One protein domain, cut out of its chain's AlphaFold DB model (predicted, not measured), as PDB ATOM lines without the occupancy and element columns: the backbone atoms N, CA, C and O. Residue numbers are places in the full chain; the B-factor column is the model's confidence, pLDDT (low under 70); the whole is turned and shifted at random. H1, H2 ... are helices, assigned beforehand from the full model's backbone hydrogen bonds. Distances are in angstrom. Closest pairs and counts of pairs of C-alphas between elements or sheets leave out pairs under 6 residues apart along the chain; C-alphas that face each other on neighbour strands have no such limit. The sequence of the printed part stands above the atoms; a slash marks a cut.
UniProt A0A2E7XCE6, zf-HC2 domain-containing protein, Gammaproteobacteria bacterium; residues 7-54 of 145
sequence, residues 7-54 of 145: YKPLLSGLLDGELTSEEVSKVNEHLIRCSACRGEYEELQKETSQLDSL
ATOM      1  N   TYR A   7     255.063  63.149 234.200       82.31
ATOM      2  CA  TYR A   7     256.510  62.964 234.386       82.31
ATOM      3  C   TYR A   7     257.364  63.835 233.466       82.31
ATOM      4  O   TYR A   7     258.524  64.060 233.791       82.31
ATOM      5  N   LYS A   8     256.819  64.369 232.366       82.81
ATOM      6  CA  LYS A   8     257.541  65.274 231.453       82.81
ATOM      7  C   LYS A   8     258.235  66.456 232.147       82.81
ATOM      8  O   LYS A   8     259.435  66.612 231.933       82.81
ATOM      9  N   PRO A   9     257.563  67.267 232.992       83.88
ATOM     10  CA  PRO A   9     258.243  68.356 233.700       83.88
ATOM     11  C   PRO A   9     259.307  67.841 234.681       83.88
ATOM     12  O   PRO A   9     260.323  68.498 234.891       83.88
ATOM     13  N   LEU A  10     259.114  66.641 235.236       87.00
ATOM     14  CA  LEU A  10     260.063  66.023 236.160       87.00
ATOM     15  C   LEU A  10     261.328  65.507 235.453       87.00
ATOM     16  O   LEU A  10     262.351  65.353 236.109       87.00
ATOM     17  N   LEU A  11     261.309  65.264 234.135       89.06
ATOM     18  CA  LEU A  11     262.506  64.844 233.393       89.06
ATOM     19  C   LEU A  11     263.573  65.947 233.347       89.06
ATOM     20  O   LEU A  11     264.745  65.647 233.561       89.06
ATOM     21  N   SER A  12     263.174  67.208 233.125       86.75
ATOM     22  CA  SER A  12     264.102  68.352 233.184       86.75
ATOM     23  C   SER A  12     264.629  68.540 234.603       86.75
ATOM     24  O   SER A  12     265.834  68.586 234.802       86.75
ATOM     25  N   GLY A  13     263.745  68.511 235.608       86.44
ATOM     26  CA  GLY A  13     264.166  68.622 237.007       86.44
ATOM     27  C   GLY A  13     265.122  67.504 237.443       86.44
ATOM     28  O   GLY A  13     265.999  67.733 238.273       86.44
ATOM     29  N   LEU A  14     264.980  66.291 236.889       88.56
ATOM     30  CA  LEU A  14     265.918  65.191 237.125       88.56
ATOM     31  C   LEU A  14     267.293  65.475 236.503       88.56
ATOM     32  O   LEU A  14     268.306  65.144 237.115       88.56
ATOM     33  N   LEU A  15     267.321  66.075 235.309       87.25
ATOM     34  CA  LEU A  15     268.547  66.447 234.600       87.25
ATOM     35  C   LEU A  15     269.294  67.587 235.310       87.25
ATOM     36  O   LEU A  15     270.515  67.529 235.426       87.25
ATOM     37  N   ASP A  16     268.552  68.563 235.834       85.25
ATOM     38  CA  ASP A  16     269.079  69.734 236.548       85.25
ATOM     39  C   ASP A  16     269.406  69.439 238.029       85.25
ATOM     40  O   ASP A  16     270.075  70.222 238.703       85.25
ATOM     41  N   GLY A  17     268.965  68.287 238.553       87.38
ATOM     42  CA  GLY A  17     269.192  67.876 239.943       87.38
ATOM     43  C   GLY A  17     268.313  68.600 240.972       87.38
ATOM     44  O   GLY A  17     268.645  68.615 242.156       87.38
ATOM     45  N   GLU A  18     267.193  69.185 240.542       88.88
ATOM     46  CA  GLU A  18     266.288  69.989 241.380       88.88
ATOM     47  C   GLU A  18     265.195  69.166 242.083       88.88
ATOM     48  O   GLU A  18     264.456  69.685 242.921       88.88
ATOM     49  N   LEU A  19     265.080  67.875 241.761       89.94
ATOM     50  CA  LEU A  19     264.074  66.993 242.354       89.94
ATOM     51  C   LEU A  19     264.426  66.560 243.780       89.94
ATOM     52  O   LEU A  19     265.574  66.263 244.116       89.94
ATOM     53  N   THR A  20     263.395  66.396 244.607       88.94
ATOM     54  CA  THR A  20     263.533  65.743 245.915       88.94
ATOM     55  C   THR A  20     263.840  64.248 245.765       88.94
ATOM     56  O   THR A  20     263.528  63.619 244.753       88.94
ATOM     57  N   SER A  21     264.407  63.620 246.800       86.25
ATOM     58  CA  SER A  21     264.730  62.181 246.791       86.25
ATOM     59  C   SER A  21     263.514  61.277 246.524       86.25
ATOM     60  O   SER A  21     263.640  60.216 245.901       86.25
ATOM     61  N   GLU A  22     262.327  61.704 246.960       87.81
ATOM     62  CA  GLU A  22     261.059  61.017 246.709       87.81
ATOM     63  C   GLU A  22     260.640  61.110 245.235       87.81
ATOM     64  O   GLU A  22     260.214  60.115 244.646       87.81
ATOM     65  N   GLU A  23     260.788  62.284 244.621       86.94
ATOM     66  CA  GLU A  23     260.472  62.518 243.208       86.94
ATOM     67  C   GLU A  23     261.452  61.799 242.285       86.94
ATOM     68  O   GLU A  23     261.022  61.115 241.357       86.94
ATOM     69  N   VAL A  24     262.753  61.840 242.593       88.94
ATOM     70  CA  VAL A  24     263.787  61.090 241.862       88.94
ATOM     71  C   VAL A  24     263.456  59.598 241.824       88.94
ATOM     72  O   VAL A  24     263.556  58.959 240.777       88.94
ATOM     73  N   SER A  25     263.025  59.028 242.951       88.25
ATOM     74  CA  SER A  25     262.665  57.608 243.029       88.25
ATOM     75  C   SER A  25     261.454  57.276 242.149       88.25
ATOM     76  O   SER A  25     261.482  56.293 241.407       88.25
ATOM     77  N   LYS A  26     260.417  58.126 242.171       88.38
ATOM     78  CA  LYS A  26     259.206  57.967 241.345       88.38
ATOM     79  C   LYS A  26     259.505  58.076 239.849       88.38
ATOM     80  O   LYS A  26     259.033  57.251 239.067       88.38
ATOM     81  N   VAL A  27     260.305  59.065 239.449       89.25
ATOM     82  CA  VAL A  27     260.691  59.274 238.045       89.25
ATOM     83  C   VAL A  27     261.539  58.104 237.548       89.25
ATOM     84  O   VAL A  27     261.262  57.563 236.480       89.25
ATOM     85  N   ASN A  28     262.510  57.635 238.338       89.38
ATOM     86  CA  ASN A  28     263.333  56.478 237.973       89.38
ATOM     87  C   ASN A  28     262.504  55.196 237.808       89.38
ATOM     88  O   ASN A  28     262.700  54.453 236.845       89.38
ATOM     89  N   GLU A  29     261.537  54.946 238.694       89.81
ATOM     90  CA  GLU A  29     260.626  53.809 238.542       89.81
ATOM     91  C   GLU A  29     259.806  53.907 237.243       89.81
ATOM     92  O   GLU A  29     259.615  52.906 236.542       89.81
ATOM     93  N   HIS A  30     259.366  55.115 236.880       88.06
ATOM     94  CA  HIS A  30     258.668  55.363 235.622       88.06
ATOM     95  C   HIS A  30     259.570  55.124 234.399       88.06
ATOM     96  O   HIS A  30     259.161  54.436 233.460       88.06
ATOM     97  N   LEU A  31     260.814  55.613 234.430       88.75
ATOM     98  CA  LEU A  31     261.805  55.442 233.360       88.75
ATOM     99  C   LEU A  31     262.175  53.972 233.119       88.75
ATOM    100  O   LEU A  31     262.480  53.586 231.987       88.75
ATOM    101  N   ILE A  32     262.109  53.116 234.145       89.12
ATOM    102  CA  ILE A  32     262.304  51.665 233.996       89.12
ATOM    103  C   ILE A  32     261.169  51.039 233.170       89.12
ATOM    104  O   ILE A  32     261.423  50.145 232.360       89.12
ATOM    105  N   ARG A  33     259.931  51.513 233.350       87.12
ATOM    106  CA  ARG A  33     258.713  50.901 232.791       87.12
ATOM    107  C   ARG A  33     258.250  51.521 231.470       87.12
ATOM    108  O   ARG A  33     257.528  50.862 230.727       87.12
ATOM    109  N   CYS A  34     258.641  52.761 231.173       88.44
ATOM    110  CA  CYS A  34     258.210  53.499 229.986       88.44
ATOM    111  C   CYS A  34     259.387  53.785 229.043       88.44
ATOM    112  O   CYS A  34     260.266  54.585 229.357       88.44
ATOM    113  N   SER A  35     259.389  53.166 227.859       86.62
ATOM    114  CA  SER A  35     260.423  53.410 226.843       86.62
ATOM    115  C   SER A  35     260.326  54.794 226.196       86.62
ATOM    116  O   SER A  35     261.356  55.355 225.843       86.62
ATOM    117  N   ALA A  36     259.120  55.358 226.069       86.69
ATOM    118  CA  ALA A  36     258.915  56.680 225.473       86.69
ATOM    119  C   ALA A  36     259.570  57.789 226.314       86.69
ATOM    120  O   ALA A  36     260.400  58.533 225.806       86.69
ATOM    121  N   CYS A  37     259.287  57.824 227.622       87.00
ATOM    122  CA  CYS A  37     259.874  58.812 228.536       87.00
ATOM    123  C   CYS A  37     261.394  58.646 228.684       87.00
ATOM    124  O   CYS A  37     262.101  59.620 228.917       87.00
ATOM    125  N   ARG A  38     261.909  57.416 228.537       88.94
ATOM    126  CA  ARG A  38     263.355  57.169 228.516       88.94
ATOM    127  C   ARG A  38     264.015  57.784 227.285       88.94
ATOM    128  O   ARG A  38     265.046  58.425 227.432       88.94
ATOM    129  N   GLY A  39     263.406  57.625 226.110       89.00
ATOM    130  CA  GLY A  39     263.893  58.253 224.882       89.00
ATOM    131  C   GLY A  39     263.917  59.781 224.983       89.00
ATOM    132  O   GLY A  39     264.927  60.385 224.647       89.00
ATOM    133  N   GLU A  40     262.853  60.387 225.525       88.00
ATOM    134  CA  GLU A  40     262.793  61.841 225.759       88.00
ATOM    135  C   GLU A  40     263.907  62.316 226.713       88.00
ATOM    136  O   GLU A  40     264.574  63.312 226.446       88.00
ATOM    137  N   TYR A  41     264.164  61.584 227.802       90.31
ATOM    138  CA  TYR A  41     265.242  61.913 228.741       90.31
ATOM    139  C   TYR A  41     266.644  61.787 228.118       90.31
ATOM    140  O   TYR A  41     267.500  62.642 228.337       90.31
ATOM    141  N   GLU A  42     266.884  60.738 227.325       90.38
ATOM    142  CA  GLU A  42     268.152  60.542 226.609       90.38
ATOM    143  C   GLU A  42     268.398  61.647 225.566       90.38
ATOM    144  O   GLU A  42     269.534  62.098 225.398       90.38
ATOM    145  N   GLU A  43     267.346  62.112 224.888       90.69
ATOM    146  CA  GLU A  43     267.418  63.227 223.939       90.69
ATOM    147  C   GLU A  43     267.772  64.542 224.647       90.69
ATOM    148  O   GLU A  43     268.746  65.194 224.261       90.69
ATOM    149  N   LEU A  44     267.085  64.863 225.750       88.12
ATOM    150  CA  LEU A  44     267.384  66.039 226.578       88.12
ATOM    151  C   LEU A  44     268.823  66.026 227.109       88.12
ATOM    152  O   LEU A  44     269.527  67.032 227.029       88.12
ATOM    153  N   GLN A  45     269.297  64.879 227.605       88.31
ATOM    154  CA  GLN A  45     270.673  64.729 228.084       88.31
ATOM    155  C   GLN A  45     271.704  64.952 226.967       88.31
ATOM    156  O   GLN A  45     272.779  65.517 227.188       88.31
ATOM    157  N   LYS A  46     271.397  64.507 225.746       88.38
ATOM    158  CA  LYS A  46     272.278  64.703 224.597       88.38
ATOM    159  C   LYS A  46     272.365  66.179 224.212       88.38
ATOM    160  O   LYS A  46     273.467  66.654 223.948       88.38
ATOM    161  N   GLU A  47     271.249  66.900 224.208       86.12
ATOM    162  CA  GLU A  47     271.225  68.337 223.913       86.12
ATOM    163  C   GLU A  47     272.008  69.149 224.955       86.12
ATOM    164  O   GLU A  47     272.870  69.949 224.587       86.12
ATOM    165  N   THR A  48     271.801  68.893 226.249       81.69
ATOM    166  CA  THR A  48     272.531  69.603 227.312       81.69
ATOM    167  C   THR A  48     274.028  69.311 227.292       81.69
ATOM    168  O   THR A  48     274.826  70.233 227.442       81.69
ATOM    169  N   SER A  49     274.439  68.073 227.002       79.44
ATOM    170  CA  SER A  49     275.866  67.739 226.865       79.44
ATOM    171  C   SER A  49     276.557  68.463 225.698       79.44
ATOM    172  O   SER A  49     277.742  68.790 225.781       79.44
ATOM    173  N   GLN A  50     275.831  68.760 224.614       81.44
ATOM    174  CA  GLN A  50     276.360  69.560 223.506       81.44
ATOM    175  C   GLN A  50     276.520  71.029 223.901       81.44
ATOM    176  O   GLN A  50     277.507  71.655 223.514       81.44
ATOM    177  N   LEU A  51     275.596  71.568 224.698       77.06
ATOM    178  CA  LEU A  51     275.693  72.932 225.221       77.06
ATOM    179  C   LEU A  51     276.829  73.084 226.240       77.06
ATOM    180  O   LEU A  51     277.528  74.091 226.208       77.06
ATOM    181  N   ASP A  52     277.081  72.075 227.075       71.12
ATOM    182  CA  ASP A  52     278.192  72.085 228.039       71.12
ATOM    183  C   ASP A  52     279.567  72.144 227.338       71.12
ATOM    184  O   ASP A  52     280.496  72.827 227.774       71.12
ATOM    185  N   SER A  53     279.676  71.525 226.154       66.19
ATOM    186  CA  SER A  53     280.878  71.622 225.310       66.19
ATOM    187  C   SER A  53     281.131  73.026 224.745       66.19
ATOM    188  O   SER A  53     282.250  73.339 224.334       66.19
ATOM    189  N   LEU A  54     280.110  73.886 224.757       66.88
ATOM    190  CA  LEU A  54     280.191  75.286 224.360       66.88
ATOM    191  C   LEU A  54     280.474  76.195 225.556       66.88
ATOM    192  O   LEU A  54     280.040  77.338 225.520       66.88
TER     193      LEU A  54
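Overview. This is residues 7 to 54 of the 145 residues of the protein "zf-HC2 domain-containing protein" of Gammaproteobacteria bacterium (UniProt A0A2E7XCE6). Two helices, H3 and H2, meet near their ends as a V, and the shorter H1 bridges the arms, packing on both. H3 is the longer arm, and its last part, residues 49 to 52, sticks out with residues 53 and 54 beyond the rest. The printed part has 48 residues with three named helices, in the order H1, H2, H3, and no named strand; the class is all helix. It is only just compact, close to loose, with a radius of gyration of the C-alphas of 11.0 A, and the C-alphas span 32 by 23 by 14 A.

Along the chain. H3, the longest helix, holds residues 35 to 52 and measures 25.8 A from C-alpha 35 at (260.423, 53.410, 226.843) to C-alpha 52 at (278.192, 72.085, 228.039). H2 holds residues 21 to 33 and measures 19.0 A. H1 holds residues 7 to 16 and measures 14.4 A, with C-alpha 7 at (256.510, 62.964, 234.386).

Arrangement. H3 and H2 touch only at the corner by their link, where the closest C-alphas, those of Leu 31 and Arg 38, are 5.4 A apart. Their lines stand at a steep tilt of 61 degrees, opposite ways. H3 touches H1 with residues 37 to 45 alone; the closest C-alphas, those of Leu 11 and Tyr 41, are 6.1 A apart. These two run the same way at a shallow tilt of 31 degrees. H1 also touches H2, with the C-alphas of Leu 14 and Val 24 closest at 6.6 A, at a steep tilt of 61 degrees, opposite ways. Every O i to N i+4 pair is within hydrogen-bond range in H2 and H3, and 5 of 6 are in H1.

Size, cuts and confidence. The two C-alphas farthest apart, those of Arg 33 and Leu 54, are 33.6 A apart. The printed part has no cut, and the links H1 to H2 and H2 to H3 are tight. Residues 49 to 54 stand free. The mean pLDDT of the printed part is 85.9, and residues 53 to 54 are under 70.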